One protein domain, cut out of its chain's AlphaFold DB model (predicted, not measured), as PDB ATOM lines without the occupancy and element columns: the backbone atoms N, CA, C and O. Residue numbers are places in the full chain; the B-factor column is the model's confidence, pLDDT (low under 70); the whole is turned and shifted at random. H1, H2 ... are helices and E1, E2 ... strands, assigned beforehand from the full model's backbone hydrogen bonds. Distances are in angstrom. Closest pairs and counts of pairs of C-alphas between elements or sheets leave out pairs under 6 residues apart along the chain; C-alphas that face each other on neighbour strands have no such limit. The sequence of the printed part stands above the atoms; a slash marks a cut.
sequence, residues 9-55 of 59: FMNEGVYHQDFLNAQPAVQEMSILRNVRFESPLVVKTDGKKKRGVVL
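This is residues 9 to 55 of the 59 residues of the protein "Pyruvate phosphate dikinase, PEP/pyruvate binding domain protein" of gut metagenome (UniProt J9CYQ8). Two small two-stranded hairpins, E1 with E2 and E3 with E4, lie far from each other in a loose, open model, and residues 36 to 42 bridge the space between them. The one short helix, H1, comes just before the first hairpin and lies near E2, while residues 9 to 16 lead to it without a named element. The printed part has 47 residues, with the elements H1, E1, E2, E3 and E4 in that order along the chain; each hairpin is its own antiparallel sheet of two strands. The class is mixed, helices and strands, though under half of the residues, 21 of 47, are in named elements. The whole is loose, with a radius of gyration of the C-alphas of 13.4 A, and the C-alphas span 37 by 29 by 16 A.

H1, residues 17 to 22, is joined by a tight link of 2 residues to E1, residues 25 to 28. Both of the O i to N i+4 pairs inside H1 are within hydrogen-bond range. E1 and E2, residues 33 to 35, form a hairpin of antiparallel neighbours, with 172 degrees between their directions. N 26 and O 34 are 2.8 A apart, and N 34 and O 27 are 2.9 A apart, within hydrogen-bond range. The closest C-alphas of H1 and E2 are those of Leu 20 and Val 35, 7.7 A apart. E2 and E3, residues 43 to 46, are apart. E3 and E4, residues 51 to 54, form the second hairpin, antiparallel at 170 degrees. N 46 and O 51 are 2.8 A apart, and N 53 and O 44 are 2.9 A apart, within hydrogen-bond range. C-alphas 45 and 52 face each other at 4.1 A. H1 is apart from E3 and from E4, and E1 is apart from both too.

H1 begins at Gln 17, with its C-alpha at (-53.734, -16.751, 43.773), and runs 8.6 A to Ala 22. E1, from Ala 25 to Glu 28, and E2, from Arg 33 to Val 35, are each 6.3 A long. E3 begins at Val 43, with its C-alpha at (-39.798, -27.605, 43.579), and is 10.4 A long. E4, 10.5 A long, ends at Val 54, with its C-alpha at (-43.609, -25.246, 42.482).

The two C-alphas farthest apart, those of Ser 30 and Lys 48, are 38.0 A apart. The C-alphas of Phe 9 and Leu 55, the first and last printed, are 22.0 A apart. The printed part has no cut. No link is long; the link from E2 to E3, of 7 residues, is short. The mean pLDDT of the printed part is 90.1, and no printed residue is under 70.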
ATOM      1  N   PHE A   9     -48.073  -8.385  36.943       82.81
ATOM      2  CA  PHE A   9     -48.342  -7.227  36.079       82.81
ATOM      3  C   PHE A   9     -47.681  -7.355  34.705       82.81
ATOM      4  O   PHE A   9     -48.230  -6.889  33.710       82.81
ATOM      5  N   MET A  10     -46.521  -8.009  34.644       83.75
ATOM      6  CA  MET A  10     -45.778  -8.249  33.401       83.75
ATOM      7  C   MET A  10     -46.116  -9.608  32.766       83.75
ATOM      8  O   MET A  10     -45.472 -10.002  31.797       83.75
ATOM      9  N   ASN A  11     -47.105 -10.339  33.309       79.12
ATOM     10  CA  ASN A  11     -47.398 -11.739  32.973       79.12
ATOM     11  C   ASN A  11     -46.165 -12.668  33.076       79.12
ATOM     12  O   ASN A  11     -46.079 -13.693  32.395       79.12
ATOM     13  N   GLU A  12     -45.197 -12.326  33.933       83.81
ATOM     14  CA  GLU A  12     -44.007 -13.142  34.173       83.81
ATOM     15  C   GLU A  12     -44.255 -14.112  35.323       83.81
ATOM     16  O   GLU A  12     -44.117 -13.770  36.499       83.81
ATOM     17  N   GLY A  13     -44.587 -15.350  34.958       85.38
ATOM     18  CA  GLY A  13     -44.905 -16.420  35.896       85.38
ATOM     19  C   GLY A  13     -46.396 -16.499  36.213       85.38
ATOM     20  O   GLY A  13     -47.157 -15.557  36.015       85.38
ATOM     21  N   VAL A  14     -46.826 -17.666  36.686       88.56
ATOM     22  CA  VAL A  14     -48.220 -17.938  37.045       88.56
ATOM     23  C   VAL A  14     -48.233 -18.626  38.398       88.56
ATOM     24  O   VAL A  14     -47.467 -19.558  38.641       88.56
ATOM     25  N   TYR A  15     -49.132 -18.188  39.270       90.19
ATOM     26  CA  TYR A  15     -49.451 -18.866  40.518       90.19
ATOM     27  C   TYR A  15     -50.957 -18.854  40.728       90.19
ATOM     28  O   TYR A  15     -51.686 -18.033  40.176       90.19
ATOM     29  N   HIS A  16     -51.429 -19.796  41.537       89.75
ATOM     30  CA  HIS A  16     -52.845 -19.931  41.838       89.75
ATOM     31  C   HIS A  16     -53.185 -19.026  43.023       89.75
ATOM     32  O   HIS A  16     -53.154 -19.468  44.171       89.75
ATOM     33  N   GLN A  17     -53.460 -17.753  42.742       87.75
ATOM     34  CA  GLN A  17     -53.734 -16.751  43.773       87.75
ATOM     35  C   GLN A  17     -54.905 -17.149  44.677       87.75
ATOM     36  O   GLN A  17     -54.759 -17.095  45.894       87.75
ATOM     37  N   ASP A  18     -56.013 -17.634  44.113       91.81
ATOM     38  CA  ASP A  18     -57.182 -18.060  44.898       91.81
ATOM     39  C   ASP A  18     -56.844 -19.214  45.848       91.81
ATOM     40  O   ASP A  18     -57.236 -19.213  47.012       91.81
ATOM     41  N   PHE A  19     -56.034 -20.168  45.376       90.69
ATOM     42  CA  PHE A  19     -55.564 -21.281  46.196       90.69
ATOM     43  C   PHE A  19     -54.709 -20.796  47.371       90.69
ATOM     44  O   PHE A  19     -54.924 -21.251  48.495       90.69
ATOM     45  N   LEU A  20     -53.765 -19.878  47.125       89.81
ATOM     46  CA  LEU A  20     -52.914 -19.308  48.176       89.81
ATOM     47  C   LEU A  20     -53.729 -18.460  49.162       89.81
ATOM     48  O   LEU A  20     -53.531 -18.573  50.369       89.81
ATOM     49  N   ASN A  21     -54.677 -17.665  48.662       90.62
ATOM     50  CA  ASN A  21     -55.541 -16.815  49.479       90.62
ATOM     51  C   ASN A  21     -56.472 -17.620  50.396       90.62
ATOM     52  O   ASN A  21     -56.834 -17.129  51.467       90.62
ATOM     53  N   ALA A  22     -56.826 -18.847  50.008       92.00
ATOM     54  CA  ALA A  22     -57.632 -19.756  50.817       92.00
ATOM     55  C   ALA A  22     -56.844 -20.456  51.945       92.00
ATOM     56  O   ALA A  22     -57.461 -20.987  52.866       92.00
ATOM     57  N   GLN A  23     -55.506 -20.477  51.906       91.31
ATOM     58  CA  GLN A  23     -54.702 -21.165  52.929       91.31
ATOM     59  C   GLN A  23     -54.673 -20.384  54.246       91.31
ATOM     60  O   GLN A  23     -54.454 -19.178  54.208       91.31
ATOM     61  N   PRO A  24     -54.781 -21.005  55.429       91.25
ATOM     62  CA  PRO A  24     -54.670 -20.274  56.691       91.25
ATOM     63  C   PRO A  24     -53.313 -19.557  56.810       91.25
ATOM     64  O   PRO A  24     -52.258 -20.125  56.518       91.25
ATOM     65  N   ALA A  25     -53.333 -18.288  57.229       92.44
ATOM     66  CA  ALA A  25     -52.111 -17.552  57.529       92.44
ATOM     67  C   ALA A  25     -51.586 -17.972  58.906       92.44
ATOM     68  O   ALA A  25     -52.332 -17.969  59.881       92.44
ATOM     69  N   VAL A  26     -50.293 -18.279  59.003       92.62
ATOM     70  CA  VAL A  26     -49.614 -18.424  60.301       92.62
ATOM     71  C   VAL A  26     -49.477 -17.060  60.971       92.62
ATOM     72  O   VAL A  26     -49.575 -16.942  62.189       92.62
ATOM     73  N   GLN A  27     -49.240 -16.027  60.164       91.38
ATOM     74  CA  GLN A  27     -49.151 -14.647  60.611       91.38
ATOM     75  C   GLN A  27     -49.609 -13.711  59.497       91.38
ATOM     76  O   GLN A  27     -49.261 -13.907  58.328       91.38
ATOM     77  N   GLU A  28     -50.339 -12.672  59.881       89.25
ATOM     78  CA  GLU A  28     -50.764 -11.593  59.000       89.25
ATOM     79  C   GLU A  28     -50.237 -10.265  59.548       89.25
ATOM     80  O   GLU A  28     -50.344  -9.966  60.738       89.25
ATOM     81  N   MET A  29     -49.581  -9.506  58.680       92.25
ATOM     82  CA  MET A  29     -49.056  -8.168  58.931       92.25
ATOM     83  C   MET A  29     -49.743  -7.195  57.971       92.25
ATOM     84  O   MET A  29     -50.393  -7.611  57.017       92.25
ATOM     85  N   SER A  30     -49.536  -5.894  58.166       89.81
ATOM     86  CA  SER A  30     -50.177  -4.839  57.365       89.81
ATOM     87  C   SER A  30     -50.025  -4.988  55.843       89.81
ATOM     88  O   SER A  30     -50.893  -4.530  55.109       89.81
ATOM     89  N   ILE A  31     -48.947  -5.618  55.364       88.56
ATOM     90  CA  ILE A  31     -48.671  -5.817  53.930       88.56
ATOM     91  C   ILE A  31     -48.185  -7.232  53.577       88.56
ATOM     92  O   ILE A  31     -47.809  -7.487  52.435       88.56
ATOM     93  N   LEU A  32     -48.129  -8.153  54.546       90.12
ATOM     94  CA  LEU A  32     -47.536  -9.480  54.359       90.12
ATOM     95  C   LEU A  32     -48.393 -10.558  55.011       90.12
ATOM     96  O   LEU A  32     -48.823 -10.421  56.153       90.12
ATOM     97  N   ARG A  33     -48.557 -11.674  54.302       90.06
ATOM     98  CA  ARG A  33     -49.215 -12.878  54.807       90.06
ATOM     99  C   ARG A  33     -48.246 -14.046  54.726       90.06
ATOM    100  O   ARG A  33     -47.769 -14.385  53.645       90.06
ATOM    101  N   ASN A  34     -47.960 -14.664  55.866       91.44
ATOM    102  CA  ASN A  34     -47.124 -15.855  55.935       91.44
ATOM    103  C   ASN A  34     -48.001 -17.111  55.897       91.44
ATOM    104  O   ASN A  34     -48.724 -17.393  56.853       91.44
ATOM    105  N   VAL A  35     -47.930 -17.863  54.802       91.44
ATOM    106  CA  VAL A  35     -48.626 -19.143  54.628       91.44
ATOM    107  C   VAL A  35     -47.614 -20.276  54.758       91.44
ATOM    108  O   VAL A  35     -46.591 -20.284  54.073       91.44
ATOM    109  N   ARG A  36     -47.917 -21.261  55.607       91.62
ATOM    110  CA  ARG A  36     -47.096 -22.461  55.794       91.62
ATOM    111  C   ARG A  36     -47.900 -23.699  55.427       91.62
ATOM    112  O   ARG A  36     -48.992 -23.898  55.942       91.62
ATOM    113  N   PHE A  37     -47.325 -24.544  54.581       90.88
ATOM    114  CA  PHE A  37     -47.886 -25.852  54.254       90.88
ATOM    115  C   PHE A  37     -47.405 -26.905  55.256       90.88
ATOM    116  O   PHE A  37     -46.268 -26.839  55.730       90.88
ATOM    117  N   GLU A  38     -48.265 -27.874  55.571       90.44
ATOM    118  CA  GLU A  38     -47.932 -28.962  56.500       90.44
ATOM    119  C   GLU A  38     -46.828 -29.869  55.952       90.44
ATOM    120  O   GLU A  38     -45.928 -30.276  56.683       90.44
ATOM    121  N   SER A  39     -46.877 -30.149  54.648       90.44
ATOM    122  CA  SER A  39     -45.892 -30.973  53.949       90.44
ATOM    123  C   SER A  39     -44.969 -30.124  53.069       90.44
ATOM    124  O   SER A  39     -45.414 -29.112  52.515       90.44
ATOM    125  N   PRO A  40     -43.696 -30.530  52.889       91.44
ATOM    126  CA  PRO A  40     -42.790 -29.870  51.956       91.44
ATOM    127  C   PRO A  40     -43.366 -29.843  50.539       91.44
ATOM    128  O   PRO A  40     -43.876 -30.847  50.043       91.44
ATOM    129  N   LEU A  41     -43.243 -28.700  49.865       91.69
ATOM    130  CA  LEU A  41     -43.617 -28.582  48.459       91.69
ATOM    131  C   LEU A  41     -42.493 -29.079  47.556       91.69
ATOM    132  O   LEU A  41     -41.311 -28.822  47.797       91.69
ATOM    133  N   VAL A  42     -42.873 -29.740  46.466       93.06
ATOM    134  CA  VAL A  42     -41.923 -30.166  45.441       93.06
ATOM    135  C   VAL A  42     -41.607 -28.986  44.532       93.06
ATOM    136  O   VAL A  42     -42.483 -28.435  43.863       93.06
ATOM    137  N   VAL A  43     -40.326 -28.637  44.471       92.62
ATOM    138  CA  VAL A  43     -39.798 -27.605  43.579       92.62
ATOM    139  C   VAL A  43     -38.928 -28.269  42.521       92.62
ATOM    140  O   VAL A  43     -38.057 -29.077  42.844       92.62
ATOM    141  N   LYS A  44     -39.152 -27.933  41.249       92.94
ATOM    142  CA  LYS A  44     -38.329 -28.405  40.128       92.94
ATOM    143  C   LYS A  44     -37.795 -27.212  39.351       92.94
ATOM    144  O   LYS A  44     -38.549 -26.294  39.042       92.94
ATOM    145  N   THR A  45     -36.519 -27.266  38.985       93.12
ATOM    146  CA  THR A  45     -35.845 -26.188  38.255       93.12
ATOM    147  C   THR A  45     -35.143 -26.750  37.026       93.12
ATOM    148  O   THR A  45     -34.346 -27.677  37.128       93.12
ATOM    149  N   ASP A  46     -35.411 -26.157  35.867       91.88
ATOM    150  CA  ASP A  46     -34.641 -26.329  34.638       91.88
ATOM    151  C   ASP A  46     -33.723 -25.108  34.478       91.88
ATOM    152  O   ASP A  46     -34.119 -24.059  33.957       91.88
ATOM    153  N   GLY A  47     -32.483 -25.243  34.957       88.88
ATOM    154  CA  GLY A  47     -31.482 -24.176  34.899       88.88
ATOM    155  C   GLY A  47     -31.072 -23.800  33.472       88.88
ATOM    156  O   GLY A  47     -30.692 -22.656  33.231       88.88
ATOM    157  N   LYS A  48     -31.212 -24.719  32.505       92.50
ATOM    158  CA  LYS A  48     -30.886 -24.456  31.098       92.50
ATOM    159  C   LYS A  48     -31.930 -23.546  30.459       92.50
ATOM    160  O   LYS A  48     -31.578 -22.635  29.715       92.50
ATOM    161  N   LYS A  49     -33.210 -23.772  30.765       91.00
ATOM    162  CA  LYS A  49     -34.322 -22.939  30.275       91.00
ATOM    163  C   LYS A  49     -34.654 -21.761  31.190       91.00
ATOM    164  O   LYS A  49     -35.536 -20.984  30.842       91.00
ATOM    165  N   LYS A  50     -33.979 -21.641  32.341       87.62
ATOM    166  CA  LYS A  50     -34.279 -20.660  33.399       87.62
ATOM    167  C   LYS A  50     -35.752 -20.699  33.822       87.62
ATOM    168  O   LYS A  50     -36.379 -19.667  34.036       87.62
ATOM    169  N   ARG A  51     -36.323 -21.902  33.907       89.00
ATOM    170  CA  ARG A  51     -37.713 -22.125  34.332       89.00
ATOM    171  C   ARG A  51     -37.720 -22.923  35.621       89.00
ATOM    172  O   ARG A  51     -36.886 -23.803  35.807       89.00
ATOM    173  N   GLY A  52     -38.692 -22.670  36.479       91.62
ATOM    174  CA  GLY A  52     -38.982 -23.562  37.588       91.62
ATOM    175  C   GLY A  52     -40.469 -23.632  37.856       91.62
ATOM    176  O   GLY A  52     -41.239 -22.790  37.395       91.62
ATOM    177  N   VAL A  53     -40.857 -24.687  38.555       92.56
ATOM    178  CA  VAL A  53     -42.233 -24.944  38.956       92.56
ATOM    179  C   VAL A  53     -42.254 -25.334  40.423       92.56
ATOM    180  O   VAL A  53     -41.392 -26.078  40.899       92.56
ATOM    181  N   VAL A  54     -43.261 -24.833  41.125       92.56
ATOM    182  CA  VAL A  54     -43.609 -25.246  42.482       92.56
ATOM    183  C   VAL A  54     -44.912 -26.018  42.361       92.56
ATOM    184  O   VAL A  54     -45.906 -25.484  41.864       92.56
ATOM    185  N   LEU A  55     -44.897 -27.295  42.733       92.88
ATOM    186  CA  LEU A  55     -46.089 -28.133  42.660       92.88
ATOM    187  C   LEU A  55     -47.014 -27.827  43.839       92.88
ATOM    188  O   LEU A  55     -46.556 -27.524  44.942       92.88
TER     189      LEU A  55